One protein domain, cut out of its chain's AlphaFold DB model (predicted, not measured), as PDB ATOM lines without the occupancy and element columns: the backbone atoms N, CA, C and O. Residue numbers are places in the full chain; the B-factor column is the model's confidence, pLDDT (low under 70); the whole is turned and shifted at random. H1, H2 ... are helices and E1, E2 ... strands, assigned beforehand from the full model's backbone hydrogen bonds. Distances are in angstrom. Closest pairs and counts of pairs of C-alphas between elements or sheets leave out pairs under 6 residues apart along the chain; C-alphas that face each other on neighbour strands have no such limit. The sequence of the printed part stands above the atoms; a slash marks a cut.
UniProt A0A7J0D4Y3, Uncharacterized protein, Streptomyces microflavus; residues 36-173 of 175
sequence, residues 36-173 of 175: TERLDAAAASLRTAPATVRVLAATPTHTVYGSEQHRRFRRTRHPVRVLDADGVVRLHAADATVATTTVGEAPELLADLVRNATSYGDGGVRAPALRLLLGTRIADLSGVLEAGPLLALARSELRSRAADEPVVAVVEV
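Overview. This is residues 36 to 173 of the 175 residues of an uncharacterized protein of Streptomyces microflavus (UniProt A0A7J0D4Y3). What would one see first in this model? Two four-stranded sheets, E1 E2 E5 E6 and E7 E12 E10 E11, stand face to face as a sandwich, with H1 covering the outside of the first and H2 and H3, side by side, covering the outside of the second. Two short hairpins, E3 with E4 and E8 with E9, reach past the same end of these layers. What is it built of, and how large is it? The printed part has 138 residues with three named helices and twelve named strands, in the order H1 E1 E2 E3 E4 E5 E6 E7 H2 E8 E9 E10 E11 H3 E12; the class is mixed, helices and strands, and the sheets are all antiparallel, the larger ones in the orders E1 E2 E5 E6 and E7 E12 E10 E11. The whole is compact, with a radius of gyration of the C-alphas of 15.1 A, and flat, spanning 40 by 39 by 20 A.

Arrangement. What is on the first sheet? H1, residues 36 to 46, is on the sheet of E1, residues 54 to 59, E2, residues 62 to 66, E5, residues 80 to 84, and E6, residues 89 to 93, at a height over the sheet of 8.5 A: two layers, a helix on one face of a sheet. It lies over E2 and E5, slantwise to the strands at 47 degrees to E2 on the local plane, and its closest C-alpha pair with E5 is Ala 42 and Arg 81, 6.4 A. Within hydrogen-bond range are N 56 and O 64 in the hairpin E1 and E2, 2.8 A, N 65 and O 81 between E2 and E5, 2.8 A, and N 82 and O 91 in the hairpin E5 and E6, 3.1 A. Where do the short strands lie? E2 runs on into E3, residues 69 to 71, at 26 degrees, and E4, residues 74 to 77, runs on into E5 at 23 degrees; E3 and E4 form a hairpin, with N 69 and O 77 within hydrogen-bond range at 2.8 A. E8, residues 119 to 121, and E9, residues 124 to 126, form another, with N 119 and O 126 at 2.8 A, and E9 runs on into E10, residues 129 to 134, at 17 degrees. How do the two larger sheets stand? E7, residues 96 to 102, E12, residues 166 to 172, E10 and E11, residues 137 to 140, form the second sheet of the sandwich, two sheets face to face; the facing parts are 10.0 A centre to centre, and the strands of the one stand at 34 degrees to those of the other. The closest C-alphas of E1 and E7 are those of Leu 56 and Val 98, 6.7 A. Within hydrogen-bond range are N 99 and O 169 between E7 and E12, 3.0 A, N 131 and O 170 between E10 and E12, 2.9 A, and N 132 and O 139 in the hairpin E10 and E11, 2.9 A. What is on the second sheet? H2, residues 106 to 116, over E12, and H3, residues 147 to 158, over E10, lie on the same face, two layers again, at heights of 9.6 A and 9.9 A, both along the strands. They touch, closest at the C-alphas of Pro 107 and Arg 155, 6.5 A, with a shallow tilt of 26 degrees, opposite ways; in H1, H2 and H3 every O i to N i+4 pair is within hydrogen-bond range. E11, H3 and E12 form a split strand-helix-strand unit, two strands running the same way with E10 between them, and its crossover is right-handed.

Along the chain. Where does the first element begin? H1 begins at C-alpha 36, (33.993, -2.548, -19.484), and measures 14.9 A from first to last C-alpha. Which elements are long? H2 measures 14.9 A, H3 16.5 A, E1 15.1 A, E10 16.1 A, and E7 and E12 19.6 A each. Where does the last element end? E12 ends at C-alpha 172, (43.212, -6.854, -43.125).

Size, cuts and confidence. How far does it reach? The two C-alphas farthest apart are those of Arg 72 and Ser 160, 46.0 A. Is it continuous and confident? The printed part has no cut and no long link; H1 to E1, E11 to H3 and H3 to E12 are short links, and the others are tight. The mean pLDDT of the printed part is 95.3, and no printed residue is under 70.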
ATOM      1  N   THR A  36      32.883  -3.432 -19.881       92.62
ATOM      2  CA  THR A  36      33.993  -2.548 -19.484       92.62
ATOM      3  C   THR A  36      35.331  -3.287 -19.451       92.62
ATOM      4  O   THR A  36      36.311  -2.825 -20.017       92.62
ATOM      5  N   GLU A  37      35.370  -4.472 -18.849       94.38
ATOM      6  CA  GLU A  37      36.582  -5.283 -18.706       94.38
ATOM      7  C   GLU A  37      37.048  -5.839 -20.067       94.38
ATOM      8  O   GLU A  37      38.242  -5.847 -20.369       94.38
ATOM      9  N   ARG A  38      36.107  -6.191 -20.958       95.62
ATOM     10  CA  ARG A  38      36.394  -6.531 -22.363       95.62
ATOM     11  C   ARG A  38      36.896  -5.312 -23.151       95.62
ATOM     12  O   ARG A  38      37.830  -5.443 -23.941       95.62
ATOM     13  N   LEU A  39      36.346  -4.118 -22.910       96.44
ATOM     14  CA  LEU A  39      36.845  -2.866 -23.491       96.44
ATOM     15  C   LEU A  39      38.272  -2.540 -23.014       96.44
ATOM     16  O   LEU A  39      39.111  -2.183 -23.841       96.44
ATOM     17  N   ASP A  40      38.573  -2.713 -21.727       97.31
ATOM     18  CA  ASP A  40      39.902  -2.475 -21.152       97.31
ATOM     19  C   ASP A  40      40.937  -3.493 -21.660       97.31
ATOM     20  O   ASP A  40      42.039  -3.111 -22.066       97.31
ATOM     21  N   ALA A  41      40.573  -4.778 -21.754       97.88
ATOM     22  CA  ALA A  41      41.407  -5.811 -22.371       97.88
ATOM     23  C   ALA A  41      41.688  -5.516 -23.860       97.88
ATOM     24  O   ALA A  41      42.828  -5.641 -24.331       97.88
ATOM     25  N   ALA A  42      40.680  -5.049 -24.606       97.81
ATOM     26  CA  ALA A  42      40.851  -4.597 -25.983       97.81
ATOM     27  C   ALA A  42      41.756  -3.355 -26.073       97.81
ATOM     28  O   ALA A  42      42.647  -3.314 -26.924       97.81
ATOM     29  N   ALA A  43      41.592  -2.374 -25.182       97.94
ATOM     30  CA  ALA A  43      42.395  -1.154 -25.122       97.94
ATOM     31  C   ALA A  43      43.873  -1.438 -24.812       97.94
ATOM     32  O   ALA A  43      44.757  -0.948 -25.521       97.94
ATOM     33  N   ALA A  44      44.148  -2.318 -23.846       98.12
ATOM     34  CA  ALA A  44      45.491  -2.807 -23.542       98.12
ATOM     35  C   ALA A  44      46.120  -3.536 -24.747       98.12
ATOM     36  O   ALA A  44      47.258  -3.252 -25.132       98.12
ATOM     37  N   SER A  45      45.359  -4.411 -25.417       97.88
ATOM     38  CA  SER A  45      45.803  -5.141 -26.617       97.88
ATOM     39  C   SER A  45      46.000  -4.243 -27.855       97.88
ATOM     40  O   SER A  45      46.823  -4.537 -28.733       97.88
ATOM     41  N   LEU A  46      45.280  -3.121 -27.934       97.12
ATOM     42  CA  LEU A  46      45.461  -2.052 -28.924       97.12
ATOM     43  C   LEU A  46      46.556  -1.042 -28.528       97.12
ATOM     44  O   LEU A  46      47.000  -0.278 -29.386       97.12
ATOM     45  N   ARG A  47      47.020  -1.068 -27.270       96.62
ATOM     46  CA  ARG A  47      47.963  -0.116 -26.654       96.62
ATOM     47  C   ARG A  47      47.485   1.337 -26.754       96.62
ATOM     48  O   ARG A  47      48.232   2.217 -27.176       96.62
ATOM     49  N   THR A  48      46.225   1.575 -26.396       96.38
ATOM     50  CA  THR A  48      45.590   2.901 -26.417       96.38
ATOM     51  C   THR A  48      44.644   3.081 -25.224       96.38
ATOM     52  O   THR A  48      44.346   2.117 -24.525       96.38
ATOM     53  N   ALA A  49      44.160   4.301 -24.976       96.69
ATOM     54  CA  ALA A  49      43.192   4.558 -23.908       96.69
ATOM     55  C   ALA A  49      41.794   4.002 -24.268       96.69
ATOM     56  O   ALA A  49      41.382   4.169 -25.421       96.69
ATOM     57  N   PRO A  50      41.019   3.435 -23.320       96.44
ATOM     58  CA  PRO A  50      39.677   2.890 -23.578       96.44
ATOM     59  C   PRO A  50      38.735   3.857 -24.310       96.44
ATOM     60  O   PRO A  50      38.083   3.469 -25.271       96.44
ATOM     61  N   ALA A  51      38.768   5.150 -23.964       96.31
ATOM     62  CA  ALA A  51      37.987   6.212 -24.614       96.31
ATOM     63  C   ALA A  51      38.317   6.460 -26.108       96.31
ATOM     64  O   ALA A  51      37.640   7.243 -26.769       96.31
ATOM     65  N   THR A  52      39.358   5.816 -26.648       95.81
ATOM     66  CA  THR A  52      39.732   5.856 -28.079       95.81
ATOM     67  C   THR A  52      39.420   4.552 -28.820       95.81
ATOM     68  O   THR A  52      39.658   4.454 -30.026       95.81
ATOM     69  N   VAL A  53      38.905   3.544 -28.111       97.81
ATOM     70  CA  VAL A  53      38.473   2.265 -28.674       97.81
ATOM     71  C   VAL A  53      36.979   2.335 -28.975       97.81
ATOM     72  O   VAL A  53      36.188   2.834 -28.178       97.81
ATOM     73  N   ARG A  54      36.583   1.826 -30.141       97.62
ATOM     74  CA  ARG A  54      35.192   1.735 -30.594       97.62
ATOM     75  C   ARG A  54      34.830   0.264 -30.785       97.62
ATOM     76  O   ARG A  54      35.650  -0.500 -31.298       97.62
ATOM     77  N   VAL A  55      33.609  -0.128 -30.427       97.94
ATOM     78  CA  VAL A  55      33.025  -1.383 -30.926       97.94
ATOM     79  C   VAL A  55      32.662  -1.163 -32.393       97.94
ATOM     80  O   VAL A  55      31.955  -0.214 -32.719       97.94
ATOM     81  N   LEU A  56      33.189  -2.010 -33.275       97.88
ATOM     82  CA  LEU A  56      32.963  -1.968 -34.723       97.88
ATOM     83  C   LEU A  56      31.880  -2.960 -35.163       97.88
ATOM     84  O   LEU A  56      31.171  -2.706 -36.130       97.88
ATOM     85  N   ALA A  57      31.768  -4.092 -34.464       96.62
ATOM     86  CA  ALA A  57      30.769  -5.132 -34.692       96.62
ATOM     87  C   ALA A  57      30.667  -6.055 -33.467       96.62
ATOM     88  O   ALA A  57      31.585  -6.123 -32.645       96.62
ATOM     89  N   ALA A  58      29.579  -6.817 -33.370       91.81
ATOM     90  CA  ALA A  58      29.414  -7.883 -32.386       91.81
ATOM     91  C   ALA A  58      28.667  -9.077 -32.998       91.81
ATOM     92  O   ALA A  58      27.861  -8.918 -33.913       91.81
ATOM     93  N   THR A  59      28.926 -10.267 -32.463       89.06
ATOM     94  CA  THR A  59      28.108 -11.475 -32.634       89.06
ATOM     95  C   THR A  59      27.698 -11.977 -31.240       89.06
ATOM     96  O   THR A  59      28.217 -11.468 -30.243       89.06
ATOM     97  N   PRO A  60      26.824 -12.994 -31.107       87.50
ATOM     98  CA  PRO A  60      26.429 -13.527 -29.796       87.50
ATOM     99  C   PRO A  60      27.574 -14.058 -28.909       87.50
ATOM    100  O   PRO A  60      27.350 -14.339 -27.734       87.50
ATOM    101  N   THR A  61      28.782 -14.235 -29.455       91.00
ATOM    102  CA  THR A  61      29.944 -14.823 -28.762       91.00
ATOM    103  C   THR A  61      31.240 -14.030 -28.927       91.00
ATOM    104  O   THR A  61      32.232 -14.370 -28.289       91.00
ATOM    105  N   HIS A  62      31.248 -12.987 -29.764       95.06
ATOM    106  CA  HIS A  62      32.433 -12.194 -30.080       95.06
ATOM    107  C   HIS A  62      32.114 -10.697 -30.115       95.06
ATOM    108  O   HIS A  62      31.040 -10.277 -30.542       95.06
ATOM    109  N   THR A  63      33.077  -9.859 -29.745       97.31
ATOM    110  CA  THR A  63      32.989  -8.405 -29.922       97.31
ATOM    111  C   THR A  63      34.250  -7.891 -30.603       97.31
ATOM    112  O   THR A  63      35.374  -8.237 -30.231       97.31
ATOM    113  N   VAL A  64      34.045  -7.100 -31.654       98.44
ATOM    114  CA  VAL A  64      35.093  -6.571 -32.521       98.44
ATOM    115  C   VAL A  64      35.355  -5.129 -32.120       98.44
ATOM    116  O   VAL A  64      34.506  -4.260 -32.302       98.44
ATOM    117  N   TYR A  65      36.539  -4.880 -31.581       98.69
ATOM    118  CA  TYR A  65      36.999  -3.572 -31.134       98.69
ATOM    119  C   TYR A  65      38.047  -3.030 -32.106       98.69
ATOM    120  O   TYR A  65      38.863  -3.786 -32.632       98.69
ATOM    121  N   GLY A  66      38.091  -1.717 -32.302       98.12
ATOM    122  CA  GLY A  66      39.152  -1.070 -33.069       98.12
ATOM    123  C   GLY A  66      39.464   0.335 -32.580       98.12
ATOM    124  O   GLY A  66      38.703   0.932 -31.821       98.12
ATOM    125  N   SER A  67      40.603   0.860 -33.015       97.31
ATOM    126  CA  SER A  67      41.024   2.240 -32.759       97.31
ATOM    127  C   SER A  67      41.755   2.818 -33.973       97.31
ATOM    128  O   SER A  67      41.942   2.137 -34.980       97.31
ATOM    129  N   GLU A  68      42.136   4.092 -33.904       96.12
ATOM    130  CA  GLU A  68      42.622   4.864 -35.050       96.12
ATOM    131  C   GLU A  68      44.046   5.387 -34.781       96.12
ATOM    132  O   GLU A  68      44.258   6.405 -34.118       96.12
ATOM    133  N   GLN A  69      45.055   4.649 -35.254       93.25
ATOM    134  CA  GLN A  69      46.464   4.912 -34.954       93.25
ATOM    135  C   GLN A  69      47.119   5.834 -35.983       93.25
ATOM    136  O   GLN A  69      47.622   5.408 -37.027       93.25
ATOM    137  N   HIS A  70      47.189   7.108 -35.614       91.81
ATOM    138  CA  HIS A  70      47.965   8.135 -36.297       91.81
ATOM    139  C   HIS A  70      49.468   7.969 -36.022       91.81
ATOM    140  O   HIS A  70      49.889   7.785 -34.880       91.81
ATOM    141  N   ARG A  71      50.307   8.070 -37.061       83.94
ATOM    142  CA  ARG A  71      51.777   8.065 -36.936       83.94
ATOM    143  C   ARG A  71      52.383   9.148 -37.826       83.94
ATOM    144  O   ARG A  71      52.034   9.244 -38.999       83.94
ATOM    145  N   ARG A  72      53.315   9.947 -37.290       87.44
ATOM    146  CA  ARG A  72      54.029  10.974 -38.075       87.44
ATOM    147  C   ARG A  72      54.660  10.352 -39.328       87.44
ATOM    148  O   ARG A  72      55.310   9.311 -39.242       87.44
ATOM    149  N   PHE A  73      54.466  11.013 -40.470       86.25
ATOM    150  CA  PHE A  73      54.993  10.623 -41.787       86.25
ATOM    151  C   PHE A  73      54.580   9.218 -42.275       86.25
ATOM    152  O   PHE A  73      55.275   8.615 -43.092       86.25
ATOM    153  N   ARG A  74      53.455   8.669 -41.792       86.50
ATOM    154  CA  ARG A  74      52.884   7.386 -42.240       86.50
ATOM    155  C   ARG A  74      51.355   7.487 -42.342       86.50
ATOM    156  O   ARG A  74      50.741   8.312 -41.677       86.50
ATOM    157  N   ARG A  75      50.746   6.618 -43.155       89.25
ATOM    158  CA  ARG A  75      49.284   6.445 -43.244       89.25
ATOM    159  C   ARG A  75      48.703   6.036 -41.877       89.25
ATOM    160  O   ARG A  75      49.285   5.180 -41.208       89.25
ATOM    161  N   THR A  76      47.558   6.611 -41.500       93.06
ATOM    162  CA  THR A  76      46.753   6.190 -40.338       93.06
ATOM    163  C   THR A  76      46.322   4.731 -40.487       93.06
ATOM    164  O   THR A  76      45.835   4.337 -41.547       93.06
ATOM    165  N   ARG A  77      46.515   3.932 -39.432       94.50
ATOM    166  CA  ARG A  77      46.127   2.514 -39.388       94.50
ATOM    167  C   ARG A  77      44.918   2.291 -38.489       94.50
ATOM    168  O   ARG A  77      44.773   2.970 -37.475       94.50
ATOM    169  N   HIS A  78      44.138   1.267 -38.809       96.88
ATOM    170  CA  HIS A  78      42.917   0.871 -38.112       96.88
ATOM    171  C   HIS A  78      43.119  -0.531 -37.516       96.88
ATOM    172  O   HIS A  78      42.655  -1.524 -38.080       96.88
ATOM    173  N   PRO A  79      43.918  -0.677 -36.440       97.62
ATOM    174  CA  PRO A  79      44.107  -1.967 -35.791       97.62
ATOM    175  C   PRO A  79      42.803  -2.454 -35.152       97.62
ATOM    176  O   PRO A  79      42.090  -1.695 -34.493       97.62
ATOM    177  N   VAL A  80      42.536  -3.749 -35.311       98.50
ATOM    178  CA  VAL A  80      41.313  -4.415 -34.840       98.50
ATOM    179  C   VAL A  80      41.672  -5.548 -33.880       98.50
ATOM    180  O   VAL A  80      42.697  -6.223 -34.037       98.50
ATOM    181  N   ARG A  81      40.829  -5.761 -32.871       98.56
ATOM    182  CA  ARG A  81      40.841  -6.923 -31.977       98.56
ATOM    183  C   ARG A  81      39.479  -7.590 -31.993       98.56
ATOM    184  O   ARG A  81      38.465  -6.906 -31.931       98.56
ATOM    185  N   VAL A  82      39.463  -8.915 -32.022       98.31
ATOM    186  CA  VAL A  82      38.259  -9.685 -31.686       98.31
ATOM    187  C   VAL A  82      38.499 -10.305 -30.325       98.31
ATOM    188  O   VAL A  82      39.490 -11.014 -30.149       98.31
ATOM    189  N   LEU A  83      37.611 -10.020 -29.380       97.69
ATOM    190  CA  LEU A  83      37.528 -10.715 -28.101       97.69
ATOM    191  C   LEU A  83      36.304 -11.631 -28.130       97.69
ATOM    192  O   LEU A  83      35.346 -11.359 -28.859       97.69
ATOM    193  N   ASP A  84      36.331 -12.702 -27.350       95.12
ATOM    194  CA  ASP A  84      35.147 -13.515 -27.079       95.12
ATOM    195  C   ASP A  84      34.342 -12.986 -25.869       95.12
ATOM    196  O   ASP A  84      34.551 -11.866 -25.384       95.12
ATOM    197  N   ALA A  85      33.375 -13.779 -25.406       90.44
ATOM    198  CA  ALA A  85      32.588 -13.499 -24.207       90.44
ATOM    199  C   ALA A  85      33.390 -13.618 -22.893       90.44
ATOM    200  O   ALA A  85      32.964 -13.055 -21.887       90.44
ATOM    201  N   ASP A  86      34.547 -14.284 -22.915       90.44
ATOM    202  CA  ASP A  86      35.429 -14.529 -21.766       90.44
ATOM    203  C   ASP A  86      36.619 -13.536 -21.755       90.44
ATOM    204  O   ASP A  86      37.639 -13.751 -21.101       90.44
ATOM    205  N   GLY A  87      36.517 -12.454 -22.542       92.06
ATOM    206  CA  GLY A  87      37.514 -11.383 -22.639       92.06
ATOM    207  C   GLY A  87      38.814 -11.764 -23.354       92.06
ATOM    208  O   GLY A  87      39.708 -10.927 -23.491       92.06
ATOM    209  N   VAL A  88      38.934 -12.995 -23.852       95.75
ATOM    210  CA  VAL A  88      40.159 -13.495 -24.476       95.75
ATOM    211  C   VAL A  88      40.281 -12.929 -25.886       95.75
ATOM    212  O   VAL A  88      39.398 -13.098 -26.727       95.75
ATOM    213  N   VAL A  89      41.413 -12.288 -26.183       97.62
ATOM    214  CA  VAL A  89      41.717 -11.801 -27.535       97.62
ATOM    215  C   VAL A  89      41.942 -12.998 -28.465       97.62
ATOM    216  O   VAL A  89      42.946 -13.700 -28.360       97.62
ATOM    217  N   ARG A  90      41.008 -13.226 -29.392       97.69
ATOM    218  CA  ARG A  90      41.047 -14.311 -30.388       97.69
ATOM    219  C   ARG A  90      41.634 -13.888 -31.733       97.69
ATOM    220  O   ARG A  90      42.082 -14.745 -32.487       97.69
ATOM    221  N   LEU A  91      41.660 -12.587 -32.037       98.06
ATOM    222  CA  LEU A  91      42.272 -12.059 -33.259       98.06
ATOM    223  C   LEU A  91      42.971 -10.719 -33.023       98.06
ATOM    224  O   LEU A  91      42.432  -9.826 -32.369       98.06
ATOM    225  N   HIS A  92      44.129 -10.561 -33.663       97.88
ATOM    226  CA  HIS A  92      44.809  -9.291 -33.882       97.88
ATOM    227  C   HIS A  92      44.863  -9.003 -35.387       97.88
ATOM    228  O   HIS A  92      45.337  -9.843 -36.145       97.88
ATOM    229  N   ALA A  93      44.450  -7.804 -35.795       97.38
ATOM    230  CA  ALA A  93      44.795  -7.228 -37.094       97.38
ATOM    231  C   ALA A  93      45.479  -5.859 -36.910       97.38
ATOM    232  O   ALA A  93      45.246  -5.161 -35.913       97.38
ATOM    233  N   ALA A  94      46.354  -5.489 -37.844       95.56
ATOM    234  CA  ALA A  94      47.217  -4.309 -37.765       95.56
ATOM    235  C   ALA A  94      46.692  -3.084 -38.537       95.56
ATOM    236  O   ALA A  94      47.000  -1.958 -38.147       95.56
ATOM    237  N   ASP A  95      45.941  -3.293 -39.621       95.88
ATOM    238  CA  ASP A  95      45.185  -2.276 -40.370       95.88
ATOM    239  C   ASP A  95      44.065  -2.998 -41.143       95.88
ATOM    240  O   ASP A  95      44.346  -3.720 -42.103       95.88
ATOM    241  N   ALA A  96      42.817  -2.902 -40.675       97.44
ATOM    242  CA  ALA A  96      41.711  -3.706 -41.194       97.44
ATOM    243  C   ALA A  96      40.374  -2.964 -41.248       97.44
ATOM    244  O   ALA A  96      40.027  -2.200 -40.347       97.44
ATOM    245  N   THR A  97      39.589  -3.280 -42.276       97.69
ATOM    246  CA  THR A  97      38.172  -2.911 -42.378       97.69
ATOM    247  C   THR A  97      37.318  -4.008 -41.741       97.69
ATOM    248  O   THR A  97      37.636  -5.194 -41.857       97.69
ATOM    249  N   VAL A  98      36.223  -3.624 -41.088       98.44
ATOM    250  CA  VAL A  98      35.231  -4.541 -40.505       98.44
ATOM    251  C   VAL A  98      33.886  -4.300 -41.183       98.44
ATOM    252  O   VAL A  98      33.503  -3.146 -41.362       98.44
ATOM    253  N   ALA A  99      33.179  -5.367 -41.554       98.19
ATOM    254  CA  ALA A  99      31.842  -5.285 -42.138       98.19
ATOM    255  C   ALA A  99      30.926  -6.398 -41.606       98.19
ATOM    256  O   ALA A  99      31.334  -7.557 -41.515       98.19
ATOM    257  N   THR A 100      29.688  -6.042 -41.269       97.62
ATOM    258  CA  THR A 100      28.598  -6.947 -40.872       97.62
ATOM    259  C   THR A 100      27.687  -7.257 -42.058       97.62
ATOM    260  O   THR A 100      27.425  -6.388 -42.885       97.62
ATOM    261  N   THR A 101      27.204  -8.496 -42.143       96.94
ATOM    262  CA  THR A 101      26.344  -8.994 -43.231       96.94
ATOM    263  C   THR A 101      25.632 -10.284 -42.803       96.94
ATOM    264  O   THR A 101      25.930 -10.815 -41.731       96.94
ATOM    265  N   THR A 102      24.717 -10.810 -43.613       97.00
ATOM    266  CA  THR A 102      24.171 -12.169 -43.451       97.00
ATOM    267  C   THR A 102      24.941 -13.188 -44.302       97.00
ATOM    268  O   THR A 102      25.643 -12.823 -45.246       97.00
ATOM    269  N   VAL A 103      24.808 -14.487 -44.015       97.44
ATOM    270  CA  VAL A 103      25.377 -15.571 -44.848       97.44
ATOM    271  C   VAL A 103      24.920 -15.493 -46.312       97.44
ATOM    272  O   VAL A 103      25.705 -15.819 -47.203       97.44
ATOM    273  N   GLY A 104      23.680 -15.063 -46.571       97.25
ATOM    274  CA  GLY A 104      23.118 -14.937 -47.918       97.25
ATOM    275  C   GLY A 104      23.716 -13.787 -48.736       97.25
ATOM    276  O   GLY A 104      23.953 -13.952 -49.930       97.25
ATOM    277  N   GLU A 105      24.002 -12.653 -48.095       97.62
ATOM    278  CA  GLU A 105      24.571 -11.447 -48.726       97.62
ATOM    279  C   GLU A 105      26.112 -11.477 -48.785       97.62
ATOM    280  O   GLU A 105      26.732 -10.878 -49.670       97.62
ATOM    281  N   ALA A 106      26.750 -12.216 -47.868       97.56
ATOM    282  CA  ALA A 106      28.202 -12.325 -47.757       97.56
ATOM    283  C   ALA A 106      28.946 -12.641 -49.075       97.56
ATOM    284  O   ALA A 106      30.022 -12.075 -49.263       97.56
ATOM    285  N   PRO A 107      28.463 -13.490 -50.009       97.75
ATOM    286  CA  PRO A 107      29.189 -13.781 -51.248       97.75
ATOM    287  C   PRO A 107      29.438 -12.556 -52.141       97.75
ATOM    288  O   PRO A 107      30.475 -12.506 -52.804       97.75
ATOM    289  N   GLU A 108      28.522 -11.584 -52.150       98.00
ATOM    290  CA  GLU A 108      28.645 -10.342 -52.921       98.00
ATOM    291  C   GLU A 108      29.519  -9.331 -52.170       98.00
ATOM    292  O   GLU A 108      30.557  -8.907 -52.682       98.00
ATOM    293  N   LEU A 109      29.200  -9.058 -50.899       98.31
ATOM    294  CA  LEU A 109      29.984  -8.145 -50.062       98.31
ATOM    295  C   LEU A 109      31.458  -8.570 -49.946       98.31
ATOM    296  O   LEU A 109      32.355  -7.728 -50.005       98.31
ATOM    297  N   LEU A 110      31.739  -9.868 -49.797       98.31
ATOM    298  CA  LEU A 110      33.113 -10.371 -49.739       98.31
ATOM    299  C   LEU A 110      33.826 -10.238 -51.083       98.31
ATOM    300  O   LEU A 110      35.018  -9.937 -51.086       98.31
ATOM    301  N   ALA A 111      33.135 -10.413 -52.215       98.19
ATOM    302  CA  ALA A 111      33.733 -10.163 -53.525       98.19
ATOM    303  C   ALA A 111      34.143  -8.690 -53.672       98.19
ATOM    304  O   ALA A 111      35.214  -8.405 -54.208       98.19
ATOM    305  N   ASP A 112      33.332  -7.762 -53.169       98.25
ATOM    306  CA  ASP A 112      33.602  -6.323 -53.202       98.25
ATOM    307  C   ASP A 112      34.740  -5.922 -52.258       98.25
ATOM    308  O   ASP A 112      35.703  -5.280 -52.685       98.25
ATOM    309  N   LEU A 113      34.702  -6.381 -51.005       97.88
ATOM    310  CA  LEU A 113      35.770  -6.153 -50.030       97.88
ATOM    311  C   LEU A 113      37.114  -6.742 -50.489       97.88
ATOM    312  O   LEU A 113      38.147  -6.090 -50.342       97.88
ATOM    313  N   VAL A 114      37.119  -7.945 -51.078       97.31
ATOM    314  CA  VAL A 114      38.342  -8.577 -51.598       97.31
ATOM    315  C   VAL A 114      38.896  -7.813 -52.799       97.31
ATOM    316  O   VAL A 114      40.105  -7.593 -52.834       97.31
ATOM    317  N   ARG A 115      38.064  -7.348 -53.748       95.75
ATOM    318  CA  ARG A 115      38.537  -6.483 -54.850       95.75
ATOM    319  C   ARG A 115      39.144  -5.185 -54.313       95.75
ATOM    320  O   ARG A 115      40.276  -4.861 -54.651       95.75
ATOM    321  N   ASN A 116      38.429  -4.491 -53.428       95.19
ATOM    322  CA  ASN A 116      38.816  -3.167 -52.930       95.19
ATOM    323  C   ASN A 116      40.043  -3.182 -51.995       95.19
ATOM    324  O   ASN A 116      40.723  -2.165 -51.873       95.19
ATOM    325  N   ALA A 117      40.338  -4.312 -51.343       94.81
ATOM    326  CA  ALA A 117      41.499  -4.484 -50.460       94.81
ATOM    327  C   ALA A 117      42.604  -5.397 -51.039       94.81
ATOM    328  O   ALA A 117      43.540  -5.758 -50.321       94.81
ATOM    329  N   THR A 118      42.524  -5.771 -52.323       94.12
ATOM    330  CA  THR A 118      43.620  -6.455 -53.029       94.12
ATOM    331  C   THR A 118      44.791  -5.492 -53.221       94.12
ATOM    332  O   THR A 118      44.612  -4.376 -53.707       94.12
ATOM    333  N   SER A 119      45.998  -5.912 -52.840       91.19
ATOM    334  CA  SER A 119      47.217  -5.123 -53.003       91.19
ATOM    335  C   SER A 119      47.998  -5.516 -54.259       91.19
ATOM    336  O   SER A 119      47.938  -6.649 -54.741       91.19
ATOM    337  N   TYR A 120      48.735  -4.542 -54.789       88.38
ATOM    338  CA  TYR A 120      49.540  -4.643 -56.003       88.38
ATOM    339  C   TYR A 120      50.950  -4.138 -55.682       88.38
ATOM    340  O   TYR A 120      51.096  -3.080 -55.071       88.38
ATOM    341  N   GLY A 121      51.980  -4.879 -56.083       83.12
ATOM    342  CA  GLY A 121      53.379  -4.491 -55.900       83.12
ATOM    343  C   GLY A 121      54.340  -5.559 -56.415       83.12
ATOM    344  O   GLY A 121      53.918  -6.528 -57.047       83.12
ATOM    345  N   ASP A 122      55.626  -5.405 -56.107       77.56
ATOM    346  CA  ASP A 122      56.725  -6.234 -56.639       77.56
ATOM    347  C   ASP A 122      56.552  -7.739 -56.360       77.56
ATOM    348  O   ASP A 122      57.020  -8.593 -57.107       77.56
ATOM    349  N   GLY A 123      55.833  -8.072 -55.284       77.50
ATOM    350  CA  GLY A 123      55.470  -9.434 -54.900       77.50
ATOM    351  C   GLY A 123      54.226 -10.007 -55.596       77.50
ATOM    352  O   GLY A 123      53.696 -11.007 -55.100       77.50
ATOM    353  N   GLY A 124      53.742  -9.378 -56.670       87.56
ATOM    354  CA  GLY A 124      52.532  -9.748 -57.410       87.56
ATOM    355  C   GLY A 124      51.239  -9.137 -56.853       87.56
ATOM    356  O   GLY A 124      51.249  -8.341 -55.913       87.56
ATOM    357  N   VAL A 125      50.109  -9.530 -57.446       91.56
ATOM    358  CA  VAL A 125      48.760  -9.203 -56.953       91.56
ATOM    359  C   VAL A 125      48.444 -10.097 -55.753       91.56
ATOM    360  O   VAL A 125      48.645 -11.308 -55.832       91.56
ATOM    361  N   ARG A 126      47.967  -9.528 -54.638       93.94
ATOM    362  CA  ARG A 126      47.722 -10.271 -53.389       93.94
ATOM    363  C   ARG A 126      46.395  -9.892 -52.744       93.94
ATOM    364  O   ARG A 126      46.136  -8.730 -52.450       93.94
ATOM    365  N   ALA A 127      45.578 -10.898 -52.460       95.75
ATOM    366  CA  ALA A 127      44.333 -10.749 -51.722       95.75
ATOM    367  C   ALA A 127      44.579 -10.333 -50.248       95.75
ATOM    368  O   ALA A 127      45.618 -10.675 -49.654       95.75
ATOM    369  N   PRO A 128      43.623  -9.622 -49.620       97.19
ATOM    370  CA  PRO A 128      43.706  -9.247 -48.210       97.19
ATOM    371  C   PRO A 128      43.741 -10.469 -47.279       97.19
ATOM    372  O   PRO A 128      43.446 -11.601 -47.663       97.19
ATOM    373  N   ALA A 129      44.095 -10.243 -46.017       97.50
ATOM    374  CA  ALA A 129      43.891 -11.216 -44.952       97.50
ATOM    375  C   ALA A 129      42.419 -11.171 -44.510       97.50
ATOM    376  O   ALA A 129      42.040 -10.383 -43.645       97.50
ATOM    377  N   LEU A 130      41.585 -12.002 -45.139       98.44
ATOM    378  CA  LEU A 130      40.173 -12.158 -44.788       98.44
ATOM    379  C   LEU A 130      39.997 -13.149 -43.630       98.44
ATOM    380  O   LEU A 130      40.562 -14.244 -43.644       98.44
ATOM    381  N   ARG A 131      39.163 -12.783 -42.656       98.56
ATOM    382  CA  ARG A 131      38.721 -13.655 -41.561       98.56
ATOM    383  C   ARG A 131      37.229 -13.457 -41.316       98.56
ATOM    384  O   ARG A 131      36.759 -12.320 -41.328       98.56
ATOM    385  N   LEU A 132      36.493 -14.546 -41.103       98.19
ATOM    386  CA  LEU A 132      35.041 -14.526 -40.903       98.19
ATOM    387  C   LEU A 132      34.692 -14.968 -39.479       98.19
ATOM    388  O   LEU A 132      35.102 -16.047 -39.052       98.19
ATOM    389  N   LEU A 133      33.916 -14.164 -38.755       97.56
ATOM    390  CA  LEU A 133      33.294 -14.558 -37.491       97.56
ATOM    391  C   LEU A 133      31.952 -15.209 -37.837       97.56
ATOM    392  O   LEU A 133      31.085 -14.551 -38.409       97.56
ATOM    393  N   LEU A 134      31.818 -16.498 -37.523       93.38
ATOM    394  CA  LEU A 134      30.725 -17.368 -37.955       93.38
ATOM    395  C   LEU A 134      30.200 -18.165 -36.749       93.38
ATOM    396  O   LEU A 134      30.683 -19.263 -36.426       93.38
ATOM    397  N   GLY A 135      29.245 -17.573 -36.030       90.06
ATOM    398  CA  GLY A 135      28.822 -18.033 -34.707       90.06
ATOM    399  C   GLY A 135      29.991 -18.051 -33.709       90.06
ATOM    400  O   GLY A 135      30.678 -17.049 -33.507       90.06
ATOM    401  N   THR A 136      30.240 -19.212 -33.096       91.38
ATOM    402  CA  THR A 136      31.340 -19.462 -32.140       91.38
ATOM    403  C   THR A 136      32.732 -19.559 -32.772       91.38
ATOM    404  O   THR A 136      33.715 -19.558 -32.036       91.38
ATOM    405  N   ARG A 137      32.858 -19.652 -34.103       93.38
ATOM    406  CA  ARG A 137      34.145 -19.865 -34.787       93.38
ATOM    407  C   ARG A 137      34.637 -18.596 -35.481       93.38
ATOM    408  O   ARG A 137      33.863 -17.907 -36.136       93.38
ATOM    409  N   ILE A 138      35.948 -18.361 -35.428       97.25
ATOM    410  CA  ILE A 138      36.649 -17.512 -36.399       97.25
ATOM    411  C   ILE A 138      37.236 -18.430 -37.479       97.25
ATOM    412  O   ILE A 138      38.048 -19.306 -37.180       97.25
ATOM    413  N   ALA A 139      36.807 -18.265 -38.727       97.44
ATOM    414  CA  ALA A 139      37.424 -18.901 -39.885       97.44
ATOM    415  C   ALA A 139      38.519 -17.970 -40.425       97.44
ATOM    416  O   ALA A 139      38.223 -16.922 -41.004       97.44
ATOM    417  N   ASP A 140      39.784 -18.325 -40.192       97.75
ATOM    418  CA  ASP A 140      40.926 -17.585 -40.729       97.75
ATOM    419  C   ASP A 140      41.231 -18.059 -42.157       97.75
ATOM    420  O   ASP A 140      41.639 -19.201 -42.366       97.75
ATOM    421  N   LEU A 141      41.013 -17.180 -43.138       97.88
ATOM    422  CA  LEU A 141      41.237 -17.457 -44.558       97.88
ATOM    423  C   LEU A 141      42.513 -16.762 -45.076       97.88
ATOM    424  O   LEU A 141      42.824 -16.824 -46.266       97.88
ATOM    425  N   SER A 142      43.290 -16.124 -44.191       96.50
ATOM    426  CA  SER A 142      44.464 -15.309 -44.534       96.50
ATOM    427  C   SER A 142      45.671 -16.102 -45.054       96.50
ATOM    428  O   SER A 142      46.652 -15.487 -45.485       96.50
ATOM    429  N   GLY A 143      45.593 -17.435 -45.086       95.75
ATOM    430  CA  GLY A 143      46.533 -18.286 -45.821       95.75
ATOM    431  C   GLY A 143      46.378 -18.213 -47.348       95.75
ATOM    432  O   GLY A 143      47.330 -18.518 -48.062       95.75
ATOM    433  N   VAL A 144      45.219 -17.786 -47.865       97.06
ATOM    434  CA  VAL A 144      44.962 -17.731 -49.314       97.06
ATOM    435  C   VAL A 144      45.304 -16.346 -49.870       97.06
ATOM    436  O   VAL A 144      44.776 -15.331 -49.414       97.06
ATOM    437  N   LEU A 145      46.205 -16.304 -50.857       94.88
ATOM    438  CA  LEU A 145      46.740 -15.060 -51.432       94.88
ATOM    439  C   LEU A 145      46.083 -14.646 -52.758       94.88
ATOM    440  O   LEU A 145      46.284 -13.519 -53.201       94.88
ATOM    441  N   GLU A 146      45.284 -15.514 -53.378       95.38
ATOM    442  CA  GLU A 146      44.598 -15.247 -54.645       95.38
ATOM    443  C   GLU A 146      43.094 -15.034 -54.430       95.38
ATOM    444  O   GLU A 146      42.437 -15.817 -53.744       95.38
ATOM    445  N   ALA A 147      42.523 -14.000 -55.055       95.94
ATOM    446  CA  ALA A 147      41.133 -13.597 -54.824       95.94
ATOM    447  C   ALA A 147      40.099 -14.673 -55.218       95.94
ATOM    448  O   ALA A 147      39.126 -14.881 -54.495       95.94
ATOM    449  N   GLY A 148      40.309 -15.384 -56.333       97.19
ATOM    450  CA  GLY A 148      39.410 -16.452 -56.793       97.19
ATOM    451  C   GLY A 148      39.324 -17.622 -55.799       97.19
ATOM    452  O   GLY A 148      38.235 -17.886 -55.277       97.19
ATOM    453  N   PRO A 149      40.455 -18.281 -55.476       98.25
ATOM    454  CA  PRO A 149      40.540 -19.291 -54.422       98.25
ATOM    455  C   PRO A 149      40.058 -18.799 -53.050       98.25
ATOM    456  O   PRO A 149      39.349 -19.536 -52.366       98.25
ATOM    457  N   LEU A 150      40.354 -17.552 -52.657       98.44
ATOM    458  CA  LEU A 150      39.903 -16.992 -51.377       98.44
ATOM    459  C   LEU A 150      38.372 -16.915 -51.300       98.44
ATOM    460  O   LEU A 150      37.774 -17.357 -50.320       98.44
ATOM    461  N   LEU A 151      37.724 -16.402 -52.349       98.44
ATOM    462  CA  LEU A 151      36.265 -16.317 -52.426       98.44
ATOM    463  C   LEU A 151      35.612 -17.698 -52.587       98.44
ATOM    464  O   LEU A 151      34.483 -17.903 -52.148       98.44
ATOM    465  N   ALA A 152      36.288 -18.668 -53.211       98.25
ATOM    466  CA  ALA A 152      35.831 -20.060 -53.234       98.25
ATOM    467  C   ALA A 152      35.846 -20.684 -51.825       98.25
ATOM    468  O   ALA A 152      34.835 -21.245 -51.399       98.25
ATOM    469  N   LEU A 153      36.939 -20.510 -51.073       98.31
ATOM    470  CA  LEU A 153      37.058 -20.996 -49.697       98.31
ATOM    471  C   LEU A 153      36.036 -20.321 -48.768       98.31
ATOM    472  O   LEU A 153      35.314 -21.019 -48.056       98.31
ATOM    473  N   ALA A 154      35.886 -18.994 -48.844       98.00
ATOM    474  CA  ALA A 154      34.882 -18.251 -48.079       98.00
ATOM    475  C   ALA A 154      33.455 -18.776 -48.322       98.00
ATOM    476  O   ALA A 154      32.722 -19.042 -47.373       98.00
ATOM    477  N   ARG A 155      33.077 -19.020 -49.586       97.50
ATOM    478  CA  ARG A 155      31.773 -19.618 -49.928       97.50
ATOM    479  C   ARG A 155      31.607 -21.041 -49.383       97.50
ATOM    480  O   ARG A 155      30.488 -21.411 -49.049       97.50
ATOM    481  N   SER A 156      32.679 -21.825 -49.249       97.06
ATOM    482  CA  SER A 156      32.598 -23.166 -48.645       97.06
ATOM    483  C   SER A 156      32.343 -23.140 -47.130       97.06
ATOM    484  O   SER A 156      31.523 -23.920 -46.654       97.06
ATOM    485  N   GLU A 157      32.944 -22.196 -46.395       96.06
ATOM    486  CA  GLU A 157      32.726 -21.979 -44.947       96.06
ATOM    487  C   GLU A 157      31.321 -21.438 -44.611       96.06
ATOM    488  O   GLU A 157      30.814 -21.627 -43.503       96.06
ATOM    489  N   LEU A 158      30.680 -20.780 -45.582       95.94
ATOM    490  CA  LEU A 158      29.311 -20.262 -45.490       95.94
ATOM    491  C   LEU A 158      28.243 -21.303 -45.888       95.94
ATOM    492  O   LEU A 158      27.103 -21.213 -45.443       95.94
ATOM    493  N   ARG A 159      28.592 -22.304 -46.714       93.81
ATOM    494  CA  ARG A 159      27.632 -23.174 -47.431       93.81
ATOM    495  C   ARG A 159      26.677 -23.982 -46.541       93.81
ATOM    496  O   ARG A 159      25.608 -24.363 -47.007       93.81
ATOM    497  N   SER A 160      27.068 -24.304 -45.310       89.88
ATOM    498  CA  SER A 160      26.291 -25.140 -44.381       89.88
ATOM    499  C   SER A 160      25.464 -24.351 -43.359       89.88
ATOM    500  O   SER A 160      24.903 -24.958 -42.447       89.88
ATOM    501  N   ARG A 161      25.403 -23.020 -43.478       93.62
ATOM    502  CA  ARG A 161      24.759 -22.121 -42.509       93.62
ATOM    503  C   ARG A 161      23.419 -21.587 -43.007       93.62
ATOM    504  O   ARG A 161      23.132 -21.620 -44.203       93.62
ATOM    505  N   ALA A 162      22.595 -21.110 -42.076       95.31
ATOM    506  CA  ALA A 162      21.327 -20.467 -42.405       95.31
ATOM    507  C   ALA A 162      21.591 -19.114 -43.085       95.31
ATOM    508  O   ALA A 162      22.519 -18.408 -42.699       95.31
ATOM    509  N   ALA A 163      20.810 -18.762 -44.110       95.69
ATOM    510  CA  ALA A 163      21.086 -17.594 -44.952       95.69
ATOM    511  C   ALA A 163      20.997 -16.255 -44.194       95.69
ATOM    512  O   ALA A 163      21.657 -15.296 -44.579       95.69
ATOM    513  N   ASP A 164      20.219 -16.215 -43.116       95.38
ATOM    514  CA  ASP A 164      20.027 -15.105 -42.183       95.38
ATOM    515  C   ASP A 164      21.057 -15.066 -41.037       95.38
ATOM    516  O   ASP A 164      21.079 -14.104 -40.270       95.38
ATOM    517  N   GLU A 165      21.935 -16.071 -40.908       94.50
ATOM    518  CA  GLU A 165      22.941 -16.100 -39.840       94.50
ATOM    519  C   GLU A 165      23.909 -14.901 -39.980       94.50
ATOM    520  O   GLU A 165      24.442 -14.664 -41.072       94.50
ATOM    521  N   PRO A 166      24.165 -14.129 -38.904       94.56
ATOM    522  CA  PRO A 166      25.021 -12.952 -38.971       94.56
ATOM    523  C   PRO A 166      26.505 -13.322 -39.088       94.56
ATOM    524  O   PRO A 166      27.046 -14.108 -38.306       94.56
ATOM    525  N   VAL A 167      27.180 -12.665 -40.027       96.56
ATOM    526  CA  VAL A 167      28.604 -12.805 -40.335       96.56
ATOM    527  C   VAL A 167      29.304 -11.470 -40.104       96.56
ATOM    528  O   VAL A 167      28.803 -10.416 -40.502       96.56
ATOM    529  N   VAL A 168      30.506 -11.506 -39.521       98.50
ATOM    530  CA  VAL A 168      31.417 -10.349 -39.535       98.50
ATOM    531  C   VAL A 168      32.657 -10.693 -40.344       98.50
ATOM    532  O   VAL A 168      33.383 -11.630 -40.009       98.50
ATOM    533  N   ALA A 169      32.920  -9.911 -41.385       98.50
ATOM    534  CA  ALA A 169      34.159  -9.953 -42.139       98.50
ATOM    535  C   ALA A 169      35.175  -8.981 -41.524       98.50
ATOM    536  O   ALA A 169      34.903  -7.787 -41.394       98.50
ATOM    537  N   VAL A 170      36.360  -9.486 -41.178       98.62
ATOM    538  CA  VAL A 170      37.542  -8.674 -40.856       98.62
ATOM    539  C   VAL A 170      38.511  -8.801 -42.027       98.62
ATOM    540  O   VAL A 170      38.955  -9.902 -42.354       98.62
ATOM    541  N   VAL A 171      38.804  -7.677 -42.678       98.38
ATOM    542  CA  VAL A 171      39.558  -7.611 -43.936       98.38
ATOM    543  C   VAL A 171      40.813  -6.778 -43.712       98.38
ATOM    544  O   VAL A 171      40.780  -5.549 -43.741       98.38
ATOM    545  N   GLU A 172      41.919  -7.461 -43.435       97.06
ATOM    546  CA  GLU A 172      43.212  -6.854 -43.125       97.06
ATOM    547  C   GLU A 172      44.049  -6.628 -44.393       97.06
ATOM    548  O   GLU A 172      44.241  -7.531 -45.213       97.06
ATOM    549  N   VAL A 173      44.567  -5.408 -44.551       87.88
ATOM    550  CA  VAL A 173      45.400  -5.024 -45.696       87.88
ATOM    551  C   VAL A 173      46.804  -5.608 -45.525       87.88
ATOM    552  O   VAL A 173      47.435  -5.438 -44.482       87.88
TER     553      VAL A 173